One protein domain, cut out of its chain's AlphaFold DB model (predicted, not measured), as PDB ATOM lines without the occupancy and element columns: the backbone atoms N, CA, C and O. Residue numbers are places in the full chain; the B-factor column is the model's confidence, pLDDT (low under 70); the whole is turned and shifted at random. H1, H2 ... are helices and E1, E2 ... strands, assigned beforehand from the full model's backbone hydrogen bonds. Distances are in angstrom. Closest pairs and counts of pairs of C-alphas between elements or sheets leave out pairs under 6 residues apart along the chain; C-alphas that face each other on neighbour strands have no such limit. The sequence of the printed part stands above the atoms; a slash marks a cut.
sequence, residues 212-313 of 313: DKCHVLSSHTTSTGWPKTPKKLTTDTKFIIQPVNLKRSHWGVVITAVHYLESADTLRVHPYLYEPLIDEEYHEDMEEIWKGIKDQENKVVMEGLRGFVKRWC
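What this domain is: This is residues 212 to 313 of the 313 residues of an uncharacterized protein of Phytophthora parasitica P10297 (UniProt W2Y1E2). A twisted wall of four strands, built mainly from the long strands E2, E3 and E4 folded back and forth, has two helices, H2 and H3, one after the other over the same face. The short strand E1 lies at one edge of the wall, and a small loop with E5 lies away from the sheet. The printed part has 102 residues, with named elements in the order E1 H1 E2 E3 E4 H2 E5 H3. The sheet order is E1 E2 E3 E4, mixed, and the class is mixed, helices and strands. The whole is compact, with a radius of gyration of the C-alphas of 14.0 A and spans of 41 by 33 by 23 A.

How they stand to each other: E1, residues 214 to 216, is an edge strand and is parallel to E2, residues 239 to 246, with N 215 and O 239 2.8 A apart. H1, residues 221 to 224, lies between them in the chain and only grazes the sheet; E1, H1 and E2 form a strand-helix-strand unit, two parallel neighbour strands with a helix between, and its crossover is right-handed. E2 forms an antiparallel hairpin with E3, residues 250 to 261, with N 242 and O 254 2.9 A apart. E3 forms another with E4, residues 266 to 274, with N 257 and O 270 2.8 A apart. E2, E3 and E4 are a meander, each strand the antiparallel neighbour of the one before. The sheet is twisted, its C-alphas lying up to 4.3 A off the best plane. H2, residues 280 to 291, is on the sheet at a height of 8.2 A; the closest C-alphas of H2 and E4 are those of Met 286 and Leu 273, 6.6 A apart. E5, residues 300 to 302, pairs with no named strand, but residues 293 to 294 pair with it, antiparallel. H3, residues 305 to 312, is on the same face as H2, over E3 at a height of 9.2 A, and the two helices on one face of the sheet make two layers. H2 touches H3 with residues 289 to 291 alone, at a shallow tilt of 16 degrees, the same way; the closest C-alphas, of Trp 290 and Leu 305, are 4.8 A apart. In H2 and H3 every O i to N i+4 pair is within hydrogen-bond range; H1 is too short for such a pair.

Where its parts are: E1 begins at C-alpha 214, (-56.211, 0.448, -33.189). E2 is 21.2 A long, E3 35.4 A, E4 25.7 A, H2 16.3 A and H3 10.7 A. H3 ends at C-alpha 312, (-43.975, 4.858, -39.071).

The domain as a whole: The two C-alphas farthest apart, of Ser 249 and Ser 263, are 44.0 A apart. The link from H1 to E2, residues 225 to 238, is long. The printed part has no cut and ends at residue 313, the chain's last residue. The mean pLDDT of the printed part is 88.7, and no printed residue is under 70.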
ATOM      1  N   ASP A 212     -60.387   1.495 -29.395       82.88
ATOM      2  CA  ASP A 212     -59.610   2.731 -29.264       82.88
ATOM      3  C   ASP A 212     -58.132   2.533 -29.655       82.88
ATOM      4  O   ASP A 212     -57.478   1.573 -29.238       82.88
ATOM      5  N   LYS A 213     -57.593   3.481 -30.433       89.94
ATOM      6  CA  LYS A 213     -56.188   3.519 -30.881       89.94
ATOM      7  C   LYS A 213     -55.713   2.241 -31.590       89.94
ATOM      8  O   LYS A 213     -54.546   1.863 -31.473       89.94
ATOM      9  N   CYS A 214     -56.580   1.591 -32.358       91.50
ATOM     10  CA  CYS A 214     -56.211   0.448 -33.189       91.50
ATOM     11  C   CYS A 214     -55.865   0.877 -34.630       91.50
ATOM     12  O   CYS A 214     -56.366   1.873 -35.158       91.50
ATOM     13  N   HIS A 215     -54.969   0.145 -35.287       91.62
ATOM     14  CA  HIS A 215     -54.724   0.232 -36.723       91.62
ATOM     15  C   HIS A 215     -54.776  -1.166 -37.323       91.62
ATOM     16  O   HIS A 215     -54.081  -2.058 -36.853       91.62
ATOM     17  N   VAL A 216     -55.597  -1.360 -38.345       92.50
ATOM     18  CA  VAL A 216     -55.766  -2.659 -38.992       92.50
ATOM     19  C   VAL A 216     -55.117  -2.600 -40.364       92.50
ATOM     20  O   VAL A 216     -55.317  -1.641 -41.111       92.50
ATOM     21  N   LEU A 217     -54.309  -3.606 -40.670       93.31
ATOM     22  CA  LEU A 217     -53.721  -3.825 -41.985       93.31
ATOM     23  C   LEU A 217     -54.556  -4.857 -42.750       93.31
ATOM     24  O   LEU A 217     -55.191  -5.714 -42.143       93.31
ATOM     25  N   SER A 218     -54.538  -4.795 -44.083       91.69
ATOM     26  CA  SER A 218     -55.202  -5.809 -44.915       91.69
ATOM     27  C   SER A 218     -54.447  -7.136 -44.852       91.69
ATOM     28  O   SER A 218     -53.210  -7.149 -44.827       91.69
ATOM     29  N   SER A 219     -55.175  -8.248 -44.921       92.12
ATOM     30  CA  SER A 219     -54.607  -9.589 -45.108       92.12
ATOM     31  C   SER A 219     -53.742  -9.716 -46.363       92.12
ATOM     32  O   SER A 219     -52.801 -10.509 -46.392       92.12
ATOM     33  N   HIS A 220     -53.963  -8.867 -47.371       89.38
ATOM     34  CA  HIS A 220     -53.170  -8.854 -48.597       89.38
ATOM     35  C   HIS A 220     -51.780  -8.225 -48.454       89.38
ATOM     36  O   HIS A 220     -50.965  -8.388 -49.363       89.38
ATOM     37  N   THR A 221     -51.472  -7.555 -47.337       88.25
ATOM     38  CA  THR A 221     -50.242  -6.761 -47.154       88.25
ATOM     39  C   THR A 221     -48.956  -7.546 -47.458       88.25
ATOM     40  O   THR A 221     -48.031  -7.007 -48.062       88.25
ATOM     41  N   THR A 222     -48.900  -8.835 -47.116       79.19
ATOM     42  CA  THR A 222     -47.741  -9.704 -47.403       79.19
ATOM     43  C   THR A 222     -47.596 -10.049 -48.886       79.19
ATOM     44  O   THR A 222     -46.492 -10.281 -49.361       79.19
ATOM     45  N   SER A 223     -48.698 -10.056 -49.638       81.88
ATOM     46  CA  SER A 223     -48.730 -10.410 -51.063       81.88
ATOM     47  C   SER A 223     -48.639  -9.205 -52.005       81.88
ATOM     48  O   SER A 223     -48.056  -9.308 -53.080       81.88
ATOM     49  N   THR A 224     -49.198  -8.058 -51.609       84.50
ATOM     50  CA  THR A 224     -49.259  -6.834 -52.427       84.50
ATOM     51  C   THR A 224     -48.222  -5.791 -52.021       84.50
ATOM     52  O   THR A 224     -48.061  -4.786 -52.711       84.50
ATOM     53  N   GLY A 225     -47.524  -6.019 -50.907       85.12
ATOM     54  CA  GLY A 225     -46.571  -5.090 -50.315       85.12
ATOM     55  C   GLY A 225     -47.185  -4.193 -49.237       85.12
ATOM     56  O   GLY A 225     -48.404  -4.023 -49.138       85.12
ATOM     57  N   TRP A 226     -46.302  -3.605 -48.426       89.25
ATOM     58  CA  TRP A 226     -46.675  -2.760 -47.294       89.25
ATOM     59  C   TRP A 226     -47.275  -1.427 -47.741       89.25
ATOM     60  O   TRP A 226     -46.739  -0.782 -48.650       89.25
ATOM     61  N   PRO A 227     -48.353  -0.958 -47.086       88.94
ATOM     62  CA  PRO A 227     -48.932   0.335 -47.400       88.94
ATOM     63  C   PRO A 227     -47.980   1.483 -47.032       88.94
ATOM     64  O   PRO A 227     -46.994   1.336 -46.298       88.94
ATOM     65  N   LYS A 228     -48.312   2.681 -47.525       89.50
ATOM     66  CA  LYS A 228     -47.684   3.919 -47.049       89.50
ATOM     67  C   LYS A 228     -47.953   4.093 -45.554       89.50
ATOM     68  O   LYS A 228     -49.004   3.691 -45.060       89.50
ATOM     69  N   THR A 229     -47.012   4.720 -44.854       89.25
ATOM     70  CA  THR A 229     -47.165   4.988 -43.424       89.25
ATOM     71  C   THR A 229     -48.386   5.880 -43.175       89.25
ATOM     72  O   THR A 229     -48.616   6.841 -43.924       89.25
ATOM     73  N   PRO A 230     -49.208   5.565 -42.162       87.69
ATOM     74  CA  PRO A 230     -50.339   6.400 -41.794       87.69
ATOM     75  C   PRO A 230     -49.905   7.821 -41.419       87.69
ATOM     76  O   PRO A 230     -48.835   8.034 -40.860       87.69
ATOM     77  N   LYS A 231     -50.777   8.805 -41.681       86.69
ATOM     78  CA  LYS A 231     -50.537  10.207 -41.288       86.69
ATOM     79  C   LYS A 231     -50.666  10.449 -39.781       86.69
ATOM     80  O   LYS A 231     -50.169  11.455 -39.290       86.69
ATOM     81  N   LYS A 232     -51.394   9.579 -39.074       85.56
ATOM     82  CA  LYS A 232     -51.540   9.656 -37.616       85.56
ATOM     83  C   LYS A 232     -50.219   9.272 -36.952       85.56
ATOM     84  O   LYS A 232     -49.498   8.431 -37.492       85.56
ATOM     85  N   LEU A 233     -49.920   9.855 -35.796       82.50
ATOM     86  CA  LEU A 233     -48.695   9.533 -35.074       82.50
ATOM     87  C   LEU A 233     -48.756   8.099 -34.541       82.50
ATOM     88  O   LEU A 233     -49.810   7.610 -34.122       82.50
ATOM     89  N   THR A 234     -47.608   7.430 -34.516       81.88
ATOM     90  CA  THR A 234     -47.494   6.086 -33.934       81.88
ATOM     91  C   THR A 234     -47.830   6.095 -32.437       81.88
ATOM     92  O   THR A 234     -48.414   5.141 -31.934       81.88
ATOM     93  N   THR A 235     -47.581   7.209 -31.740       82.69
ATOM     94  CA  THR A 235     -47.968   7.436 -30.334       82.69
ATOM     95  C   THR A 235     -49.484   7.459 -30.110       82.69
ATOM     96  O   THR A 235     -49.950   7.187 -29.002       82.69
ATOM     97  N   ASP A 236     -50.269   7.721 -31.159       86.31
ATOM     98  CA  ASP A 236     -51.736   7.674 -31.124       86.31
ATOM     99  C   ASP A 236     -52.281   6.265 -31.405       86.31
ATOM    100  O   ASP A 236     -53.491   6.072 -31.533       86.31
ATOM    101  N   THR A 237     -51.403   5.263 -31.509       90.38
ATOM    102  CA  THR A 237     -51.752   3.869 -31.787       90.38
ATOM    103  C   THR A 237     -51.261   2.967 -30.654       90.38
ATOM    104  O   THR A 237     -50.089   2.975 -30.300       90.38
ATOM    105  N   LYS A 238     -52.175   2.176 -30.086       91.88
ATOM    106  CA  LYS A 238     -51.898   1.145 -29.075       91.88
ATOM    107  C   LYS A 238     -51.703  -0.229 -29.701       91.88
ATOM    108  O   LYS A 238     -50.888  -1.006 -29.216       91.88
ATOM    109  N   PHE A 239     -52.452  -0.530 -30.760       93.81
ATOM    110  CA  PHE A 239     -52.437  -1.841 -31.403       93.81
ATOM    111  C   PHE A 239     -52.368  -1.709 -32.916       93.81
ATOM    112  O   PHE A 239     -53.069  -0.885 -33.506       93.81
ATOM    113  N   ILE A 240     -51.553  -2.553 -33.537       93.81
ATOM    114  CA  ILE A 240     -51.549  -2.784 -34.978       93.81
ATOM    115  C   ILE A 240     -51.926  -4.244 -35.199       93.81
ATOM    116  O   ILE A 240     -51.239  -5.130 -34.698       93.81
ATOM    117  N   ILE A 241     -53.020  -4.491 -35.908       94.50
ATOM    118  CA  ILE A 241     -53.553  -5.829 -36.156       94.50
ATOM    119  C   ILE A 241     -53.358  -6.168 -37.627       94.50
ATOM    120  O   ILE A 241     -53.736  -5.388 -38.501       94.50
ATOM    121  N   GLN A 242     -52.789  -7.339 -37.893       94.50
ATOM    122  CA  GLN A 242     -52.618  -7.867 -39.237       94.50
ATOM    123  C   GLN A 242     -53.158  -9.304 -39.297       94.50
ATOM    124  O   GLN A 242     -52.509 -10.209 -38.765       94.50
ATOM    125  N   PRO A 243     -54.315  -9.541 -39.939       94.81
ATOM    126  CA  PRO A 243     -54.695 -10.890 -40.337       94.81
ATOM    127  C   PRO A 243     -53.698 -11.427 -41.363       94.81
ATOM    128  O   PRO A 243     -53.219 -10.687 -42.223       94.81
ATOM    129  N   VAL A 244     -53.378 -12.715 -41.276       92.94
ATOM    130  CA  VAL A 244     -52.414 -13.361 -42.171       92.94
ATOM    131  C   VAL A 244     -52.979 -14.663 -42.714       92.94
ATOM    132  O   VAL A 244     -53.422 -15.524 -41.957       92.94
ATOM    133  N   ASN A 245     -52.957 -14.797 -44.039       91.56
ATOM    134  CA  ASN A 245     -53.324 -16.030 -44.721       91.56
ATOM    135  C   ASN A 245     -52.068 -16.883 -44.933       91.56
ATOM    136  O   ASN A 245     -51.270 -16.628 -45.840       91.56
ATOM    137  N   LEU A 246     -51.877 -17.874 -44.072       89.19
ATOM    138  CA  LEU A 246     -50.737 -18.778 -44.075       89.19
ATOM    139  C   LEU A 246     -50.976 -19.882 -45.107       89.19
ATOM    140  O   LEU A 246     -51.987 -20.587 -45.076       89.19
ATOM    141  N   LYS A 247     -50.063 -19.975 -46.081       85.75
ATOM    142  CA  LYS A 247     -50.071 -20.965 -47.177       85.75
ATOM    143  C   LYS A 247     -51.382 -21.068 -47.968       85.75
ATOM    144  O   LYS A 247     -51.611 -22.059 -48.657       85.75
ATOM    145  N   ARG A 248     -52.222 -20.023 -47.943       84.31
ATOM    146  CA  ARG A 248     -53.562 -20.010 -48.568       84.31
ATOM    147  C   ARG A 248     -54.511 -21.065 -47.986       84.31
ATOM    148  O   ARG A 248     -55.501 -21.411 -48.631       84.31
ATOM    149  N   SER A 249     -54.197 -21.584 -46.802       85.75
ATOM    150  CA  SER A 249     -54.919 -22.685 -46.164       85.75
ATOM    151  C   SER A 249     -55.326 -22.403 -44.728       85.75
ATOM    152  O   SER A 249     -56.195 -23.099 -44.205       85.75
ATOM    153  N   HIS A 250     -54.710 -21.414 -44.085       89.88
ATOM    154  CA  HIS A 250     -54.867 -21.193 -42.661       89.88
ATOM    155  C   HIS A 250     -54.832 -19.698 -42.302       89.88
ATOM    156  O   HIS A 250     -54.162 -18.914 -42.967       89.88
ATOM    157  N   TRP A 251     -55.554 -19.293 -41.254       91.75
ATOM    158  CA  TRP A 251     -55.653 -17.898 -40.822       91.75
ATOM    159  C   TRP A 251     -55.021 -17.687 -39.449       91.75
ATOM    160  O   TRP A 251     -55.551 -18.151 -38.444       91.75
ATOM    161  N   GLY A 252     -53.952 -16.896 -39.411       92.62
ATOM    162  CA  GLY A 252     -53.382 -16.357 -38.178       92.62
ATOM    163  C   GLY A 252     -53.679 -14.866 -38.012       92.62
ATOM    164  O   GLY A 252     -54.194 -14.197 -38.917       92.62
ATOM    165  N   VAL A 253     -53.297 -14.310 -36.864       94.31
ATOM    166  CA  VAL A 253     -53.293 -12.860 -36.639       94.31
ATOM    167  C   VAL A 253     -52.045 -12.423 -35.881       94.31
ATOM    168  O   VAL A 253     -51.706 -12.949 -34.822       94.31
ATOM    169  N   VAL A 254     -51.366 -11.416 -36.425       94.31
ATOM    170  CA  VAL A 254     -50.276 -10.720 -35.743       94.31
ATOM    171  C   VAL A 254     -50.853  -9.485 -35.060       94.31
ATOM    172  O   VAL A 254     -51.352  -8.574 -35.722       94.31
ATOM    173  N   ILE A 255     -50.776  -9.436 -33.731       94.75
ATOM    174  CA  ILE A 255     -51.213  -8.292 -32.925       94.75
ATOM    175  C   ILE A 255     -49.972  -7.619 -32.357       94.75
ATOM    176  O   ILE A 255     -49.302  -8.149 -31.480       94.75
ATOM    177  N   THR A 256     -49.651  -6.428 -32.840       94.38
ATOM    178  CA  THR A 256     -48.506  -5.658 -32.358       94.38
ATOM    179  C   THR A 256     -48.969  -4.605 -31.367       94.38
ATOM    180  O   THR A 256     -49.622  -3.634 -31.747       94.38
ATOM    181  N   ALA A 257     -48.607  -4.778 -30.099       93.75
ATOM    182  CA  ALA A 257     -48.788  -3.762 -29.075       93.75
ATOM    183  C   ALA A 257     -47.683  -2.707 -29.187       93.75
ATOM    184  O   ALA A 257     -46.491  -3.023 -29.228       93.75
ATOM    185  N   VAL A 258     -48.099  -1.447 -29.226       91.69
ATOM    186  CA  VAL A 258     -47.239  -0.279 -29.370       91.69
ATOM    187  C   VAL A 258     -47.439   0.611 -28.149       91.69
ATOM    188  O   VAL A 258     -48.552   1.032 -27.841       91.69
ATOM    189  N   HIS A 259     -46.355   0.868 -27.423       88.50
ATOM    190  CA  HIS A 259     -46.379   1.654 -26.198       88.50
ATOM    191  C   HIS A 259     -45.237   2.665 -26.195       88.50
ATOM    192  O   HIS A 259     -44.067   2.301 -26.072       88.50
ATOM    193  N   TYR A 260     -45.574   3.947 -26.270       84.81
ATOM    194  CA  TYR A 260     -44.597   5.017 -26.123       84.81
ATOM    195  C   TYR A 260     -44.312   5.281 -24.643       84.81
ATOM    196  O   TYR A 260     -45.228   5.464 -23.845       84.81
ATOM    197  N   LEU A 261     -43.037   5.235 -24.265       84.06
ATOM    198  CA  LEU A 261     -42.580   5.514 -22.911       84.06
ATOM    199  C   LEU A 261     -41.979   6.923 -22.873       84.06
ATOM    200  O   LEU A 261     -40.816   7.100 -23.231       84.06
ATOM    201  N   GLU A 262     -42.758   7.901 -22.405       82.75
ATOM    202  CA  GLU A 262     -42.343   9.313 -22.327       82.75
ATOM    203  C   GLU A 262     -41.044   9.501 -21.527       82.75
ATOM    204  O   GLU A 262     -40.169  10.263 -21.924       82.75
ATOM    205  N   SER A 263     -40.874   8.759 -20.429       86.25
ATOM    206  CA  SER A 263     -39.724   8.904 -19.525       86.25
ATOM    207  C   SER A 263     -38.376   8.512 -20.134       86.25
ATOM    208  O   SER A 263     -37.342   8.943 -19.628       86.25
ATOM    209  N   ALA A 264     -38.373   7.697 -21.189       83.62
ATOM    210  CA  ALA A 264     -37.160   7.289 -21.898       83.62
ATOM    211  C   ALA A 264     -37.183   7.695 -23.376       83.62
ATOM    212  O   ALA A 264     -36.334   7.223 -24.128       83.62
ATOM    213  N   ASP A 265     -38.178   8.485 -23.798       83.31
ATOM    214  CA  ASP A 265     -38.422   8.851 -25.198       83.31
ATOM    215  C   ASP A 265     -38.284   7.648 -26.156       83.31
ATOM    216  O   ASP A 265     -37.566   7.667 -27.152       83.31
ATOM    217  N   THR A 266     -38.893   6.516 -25.782       84.56
ATOM    218  CA  THR A 266     -38.696   5.238 -26.482       84.56
ATOM    219  C   THR A 266     -40.025   4.561 -26.780       84.56
ATOM    220  O   THR A 266     -40.852   4.360 -25.888       84.56
ATOM    221  N   LEU A 267     -40.205   4.115 -28.024       84.19
ATOM    222  CA  LEU A 267     -41.329   3.272 -28.417       84.19
ATOM    223  C   LEU A 267     -41.025   1.793 -28.144       84.19
ATOM    224  O   LEU A 267     -40.112   1.208 -28.727       84.19
ATOM    225  N   ARG A 268     -41.817   1.163 -27.276       89.31
ATOM    226  CA  ARG A 268     -41.804  -0.288 -27.076       89.31
ATOM    227  C   ARG A 268     -42.797  -0.935 -28.025       89.31
ATOM    228  O   ARG A 268     -43.957  -0.538 -28.083       89.31
ATOM    229  N   VAL A 269     -42.328  -1.948 -28.741       91.38
ATOM    230  CA  VAL A 269     -43.120  -2.693 -29.717       91.38
ATOM    231  C   VAL A 269     -43.043  -4.169 -29.359       91.38
ATOM    232  O   VAL A 269     -41.945  -4.721 -29.277       91.38
ATOM    233  N   HIS A 270     -44.194  -4.793 -29.130       93.75
ATOM    234  CA  HIS A 270     -44.287  -6.200 -28.759       93.75
ATOM    235  C   HIS A 270     -45.280  -6.932 -29.672       93.75
ATOM    236  O   HIS A 270     -46.457  -6.563 -29.684       93.75
ATOM    237  N   PRO A 271     -44.832  -7.931 -30.450       94.25
ATOM    238  CA  PRO A 271     -45.713  -8.741 -31.277       94.25
ATOM    239  C   PRO A 271     -46.313  -9.902 -30.473       94.25
ATOM    240  O   PRO A 271     -45.607 -10.591 -29.743       94.25
ATOM    241  N   TYR A 272     -47.598 -10.159 -30.677       94.12
ATOM    242  CA  TYR A 272     -48.278 -11.393 -30.307       94.12
ATOM    243  C   TYR A 272     -48.650 -12.124 -31.596       94.12
ATOM    244  O   TYR A 272     -49.357 -11.570 -32.442       94.12
ATOM    245  N   LEU A 273     -48.139 -13.342 -31.758       93.44
ATOM    246  CA  LEU A 273     -48.424 -14.206 -32.900       93.44
ATOM    247  C   LEU A 273     -49.478 -15.216 -32.459       93.44
ATOM    248  O   LEU A 273     -49.186 -16.086 -31.641       93.44
ATOM    249  N   TYR A 274     -50.706 -15.059 -32.946       90.88
ATOM    250  CA  TYR A 274     -51.786 -15.991 -32.656       90.88
ATOM    251  C   TYR A 274     -52.097 -16.835 -33.889       90.88
ATOM    252  O   TYR A 274     -52.557 -16.319 -34.912       90.88
ATOM    253  N   GLU A 275     -51.862 -18.133 -33.748       90.12
ATOM    254  CA  GLU A 275     -52.184 -19.175 -34.713       90.12
ATOM    255  C   GLU A 275     -52.972 -20.259 -33.953       90.12
ATOM    256  O   GLU A 275     -52.453 -20.818 -32.985       90.12
ATOM    257  N   PRO A 276     -54.254 -20.484 -34.284       84.06
ATOM    258  CA  PRO A 276     -55.145 -21.300 -33.462       84.06
ATOM    259  C   PRO A 276     -54.895 -22.816 -33.526       84.06
ATOM    260  O   PRO A 276     -55.392 -23.524 -32.651       84.06
ATOM    261  N   LEU A 277     -54.178 -23.339 -34.525       85.62
ATOM    262  CA  LEU A 277     -53.815 -24.760 -34.618       85.62
ATOM    263  C   LEU A 277     -52.566 -25.114 -33.804       85.62
ATOM    264  O   LEU A 277     -52.359 -26.294 -33.527       85.62
ATOM    265  N   ILE A 278     -51.800 -24.112 -33.364       83.12
ATOM    266  CA  ILE A 278     -50.552 -24.264 -32.605       83.12
ATOM    267  C   ILE A 278     -49.570 -25.160 -33.379       83.12
ATOM    268  O   ILE A 278     -48.971 -26.090 -32.840       83.12
ATOM    269  N   ASP A 279     -49.445 -24.896 -34.675       91.06
ATOM    270  CA  ASP A 279     -48.540 -25.600 -35.575       91.06
ATOM    271  C   ASP A 279     -47.203 -24.852 -35.674       91.06
ATOM    272  O   ASP A 279     -47.165 -23.635 -35.886       91.06
ATOM    273  N   GLU A 280     -46.092 -25.573 -35.507       89.75
ATOM    274  CA  GLU A 280     -44.752 -24.972 -35.524       89.75
ATOM    275  C   GLU A 280     -44.415 -24.355 -36.889       89.75
ATOM    276  O   GLU A 280     -43.841 -23.269 -36.940       89.75
ATOM    277  N   GLU A 281     -44.833 -24.985 -37.990       90.62
ATOM    278  CA  GLU A 281     -44.551 -24.513 -39.347       90.62
ATOM    279  C   GLU A 281     -45.314 -23.210 -39.635       90.62
ATOM    280  O   GLU A 281     -44.760 -22.256 -40.184       90.62
ATOM    281  N   TYR A 282     -46.582 -23.126 -39.218       90.88
ATOM    282  CA  TYR A 282     -47.346 -21.880 -39.319       90.88
ATOM    283  C   TYR A 282     -46.826 -20.791 -38.374       90.88
ATOM    284  O   TYR A 282     -46.867 -19.605 -38.716       90.88
ATOM    285  N   HIS A 283     -46.319 -21.163 -37.200       90.00
ATOM    286  CA  HIS A 283     -45.693 -20.209 -36.295       90.00
ATOM    287  C   HIS A 283     -44.425 -19.598 -36.909       90.00
ATOM    288  O   HIS A 283     -44.252 -18.377 -36.856       90.00
ATOM    289  N   GLU A 284     -43.576 -20.416 -37.538       91.50
ATOM    290  CA  GLU A 284     -42.393 -19.958 -38.276       91.50
ATOM    291  C   GLU A 284     -42.775 -18.986 -39.405       91.50
ATOM    292  O   GLU A 284     -42.208 -17.892 -39.484       91.50
ATOM    293  N   ASP A 285     -43.803 -19.308 -40.199       91.12
ATOM    294  CA  ASP A 285     -44.326 -18.406 -41.236       91.12
ATOM    295  C   ASP A 285     -44.760 -17.046 -40.643       91.12
ATOM    296  O   ASP A 285     -44.489 -15.976 -41.201       91.12
ATOM    297  N   MET A 286     -45.423 -17.047 -39.480       92.56
ATOM    298  CA  MET A 286     -45.816 -15.813 -38.791       92.56
ATOM    299  C   MET A 286     -44.615 -15.011 -38.281       92.56
ATOM    300  O   MET A 286     -44.638 -13.772 -38.320       92.56
ATOM    301  N   GLU A 287     -43.554 -15.680 -37.826       92.69
ATOM    302  CA  GLU A 287     -42.308 -15.007 -37.471       92.69
ATOM    303  C   GLU A 287     -41.648 -14.348 -38.685       92.69
ATOM    304  O   GLU A 287     -41.128 -13.232 -38.554       92.69
ATOM    305  N   GLU A 288     -41.672 -14.991 -39.855       91.56
ATOM    306  CA  GLU A 288     -41.175 -14.403 -41.101       91.56
ATOM    307  C   GLU A 288     -41.974 -13.159 -41.489       91.56
ATOM    308  O   GLU A 288     -41.384 -12.127 -41.812       91.56
ATOM    309  N   ILE A 289     -43.305 -13.192 -41.371       91.38
ATOM    310  CA  ILE A 289     -44.159 -12.022 -41.630       91.38
ATOM    311  C   ILE A 289     -43.808 -10.861 -40.687       91.38
ATOM    312  O   ILE A 289     -43.766  -9.694 -41.096       91.38
ATOM    313  N   TRP A 290     -43.510 -11.161 -39.423       93.12
ATOM    314  CA  TRP A 290     -43.071 -10.157 -38.458       93.12
ATOM    315  C   TRP A 290     -41.678  -9.591 -38.784       93.12
ATOM    316  O   TRP A 290     -41.487  -8.368 -38.802       93.12
ATOM    317  N   LYS A 291     -40.689 -10.465 -39.016       91.50
ATOM    318  CA  LYS A 291     -39.265 -10.111 -39.171       91.50
ATOM    319  C   LYS A 291     -38.940  -9.551 -40.562       91.50
ATOM    320  O   LYS A 291     -38.073  -8.677 -40.662       91.50
ATOM    321  N   GLY A 292     -39.646 -10.013 -41.587       89.25
ATOM    322  CA  GLY A 292     -39.340  -9.826 -43.002       89.25
ATOM    323  C   GLY A 292     -38.461 -10.951 -43.550       89.25
ATOM    324  O   GLY A 292     -37.698 -11.577 -42.811       89.25
ATOM    325  N   ILE A 293     -38.538 -11.167 -44.863       84.75
ATOM    326  CA  ILE A 293     -37.773 -12.198 -45.571       84.75
ATOM    327  C   ILE A 293     -36.425 -11.621 -45.989       84.75
ATOM    328  O   ILE A 293     -36.341 -10.500 -46.507       84.75
ATOM    329  N   LYS A 294     -35.365 -12.404 -45.791       85.94
ATOM    330  CA  LYS A 294     -34.001 -12.044 -46.172       85.94
ATOM    331  C   LYS A 294     -33.422 -13.023 -47.186       85.94
ATOM    332  O   LYS A 294     -33.800 -14.187 -47.202       85.94
ATOM    333  N   ASP A 295     -32.501 -12.547 -48.016       85.38
ATOM    334  CA  ASP A 295     -31.723 -13.402 -48.913       85.38
ATOM    335  C   ASP A 295     -30.571 -14.111 -48.177       85.38
ATOM    336  O   ASP A 295     -30.337 -13.923 -46.979       85.38
ATOM    337  N   GLN A 296     -29.820 -14.924 -48.923       83.62
ATOM    338  CA  GLN A 296     -28.635 -15.638 -48.436       83.62
ATOM    339  C   GLN A 296     -27.505 -14.696 -47.979       83.62
ATOM    340  O   GLN A 296     -26.631 -15.112 -47.222       83.62
ATOM    341  N   GLU A 297     -27.534 -13.427 -48.394       85.19
ATOM    342  CA  GLU A 297     -26.604 -12.377 -47.965       85.19
ATOM    343  C   GLU A 297     -27.136 -11.583 -46.754       85.19
ATOM    344  O   GLU A 297     -26.547 -10.572 -46.365       85.19
ATOM    345  N   ASN A 298     -28.235 -12.035 -46.130       80.94
ATOM    346  CA  ASN A 298     -28.905 -11.402 -44.991       80.94
ATOM    347  C   ASN A 298     -29.450  -9.988 -45.299       80.94
ATOM    348  O   ASN A 298     -29.709  -9.201 -44.378       80.94
ATOM    349  N   LYS A 299     -29.671  -9.656 -46.578       82.00
ATOM    350  CA  LYS A 299     -30.359  -8.431 -47.008       82.00
ATOM    351  C   LYS A 299     -31.862  -8.665 -47.032       82.00
ATOM    352  O   LYS A 299     -32.331  -9.725 -47.427       82.00
ATOM    353  N   VAL A 300     -32.628  -7.665 -46.602       79.62
ATOM    354  CA  VAL A 300     -34.096  -7.732 -46.594       79.62
ATOM    355  C   VAL A 300     -34.608  -7.683 -48.032       79.62
ATOM    356  O   VAL A 300     -34.424  -6.681 -48.719       79.62
ATOM    357  N   VAL A 301     -35.259  -8.760 -48.465       83.12
ATOM    358  CA  VAL A 301     -35.894  -8.892 -49.787       83.12
ATOM    359  C   VAL A 301     -37.363  -8.498 -49.708       83.12
ATOM    360  O   VAL A 301     -37.897  -7.879 -50.624       83.12
ATOM    361  N   MET A 302     -38.006  -8.815 -48.585       84.19
ATOM    362  CA  MET A 302     -39.374  -8.416 -48.291       84.19
ATOM    363  C   MET A 302     -39.417  -7.817 -46.893       84.19
ATOM    364  O   MET A 302     -38.994  -8.444 -45.922       84.19
ATOM    365  N   GLU A 303     -39.908  -6.583 -46.791       89.38
ATOM    366  CA  GLU A 303     -40.138  -5.952 -45.493       89.38
ATOM    367  C   GLU A 303     -41.100  -6.817 -44.655       89.38
ATOM    368  O   GLU A 303     -41.986  -7.471 -45.197       89.38
ATOM    369  N   GLY A 304     -40.897  -6.849 -43.339       91.69
ATOM    370  CA  GLY A 304     -41.841  -7.433 -42.384       91.69
ATOM    371  C   GLY A 304     -42.575  -6.352 -41.600       91.69
ATOM    372  O   GLY A 304     -42.194  -5.175 -41.650       91.69
ATOM    373  N   LEU A 305     -43.563  -6.744 -40.791       92.06
ATOM    374  CA  LEU A 305     -44.351  -5.799 -39.987       92.06
ATOM    375  C   LEU A 305     -43.459  -4.935 -39.088       92.06
ATOM    376  O   LEU A 305     -43.687  -3.736 -38.937       92.06
ATOM    377  N   ARG A 306     -42.374  -5.507 -38.556       90.94
ATOM    378  CA  ARG A 306     -41.392  -4.760 -37.767       90.94
ATOM    379  C   ARG A 306     -40.747  -3.614 -38.551       90.94
ATOM    380  O   ARG A 306     -40.476  -2.564 -37.971       90.94
ATOM    381  N   GLY A 307     -40.453  -3.818 -39.835       90.31
ATOM    382  CA  GLY A 307     -39.907  -2.779 -40.711       90.31
ATOM    383  C   GLY A 307     -40.921  -1.664 -40.951       90.31
ATOM    384  O   GLY A 307     -40.598  -0.491 -40.754       90.31
ATOM    385  N   PHE A 308     -42.171  -2.043 -41.228       91.69
ATOM    386  CA  PHE A 308     -43.268  -1.096 -41.406       91.69
ATOM    387  C   PHE A 308     -43.466  -0.210 -40.167       91.69
ATOM    388  O   PHE A 308     -43.494   1.016 -40.288       91.69
ATOM    389  N   VAL A 309     -43.514  -0.807 -38.968       89.94
ATOM    390  CA  VAL A 309     -43.644  -0.058 -37.705       89.94
ATOM    391  C   VAL A 309     -42.468   0.898 -37.507       89.94
ATOM    392  O   VAL A 309     -42.679   2.052 -37.147       89.94
ATOM    393  N   LYS A 310     -41.235   0.467 -37.804       88.31
ATOM    394  CA  LYS A 310     -40.044   1.325 -37.693       88.31
ATOM    395  C   LYS A 310     -40.082   2.542 -38.613       88.31
ATOM    396  O   LYS A 310     -39.579   3.579 -38.213       88.31
ATOM    397  N   ARG A 311     -40.634   2.424 -39.825       89.69
ATOM    398  CA  ARG A 311     -40.778   3.570 -40.745       89.69
ATOM    399  C   ARG A 311     -41.907   4.520 -40.357       89.69
ATOM    400  O   ARG A 311     -41.958   5.629 -40.878       89.69
ATOM    401  N   TRP A 312     -42.857   4.051 -39.553       88.38
ATOM    402  CA  TRP A 312     -43.975   4.858 -39.071       88.38
ATOM    403  C   TRP A 312     -43.611   5.662 -37.810       88.38
ATOM    404  O   TRP A 312     -44.238   6.682 -37.524       88.38
ATOM    405  N   CYS A 313     -42.605   5.212 -37.059       75.25
ATOM    406  CA  CYS A 313     -41.980   5.984 -35.984       75.25
ATOM    407  C   CYS A 313     -41.223   7.186 -36.555       75.25
ATOM    408  O   CYS A 313     -41.338   8.267 -35.943       75.25
TER     409      CYS A 313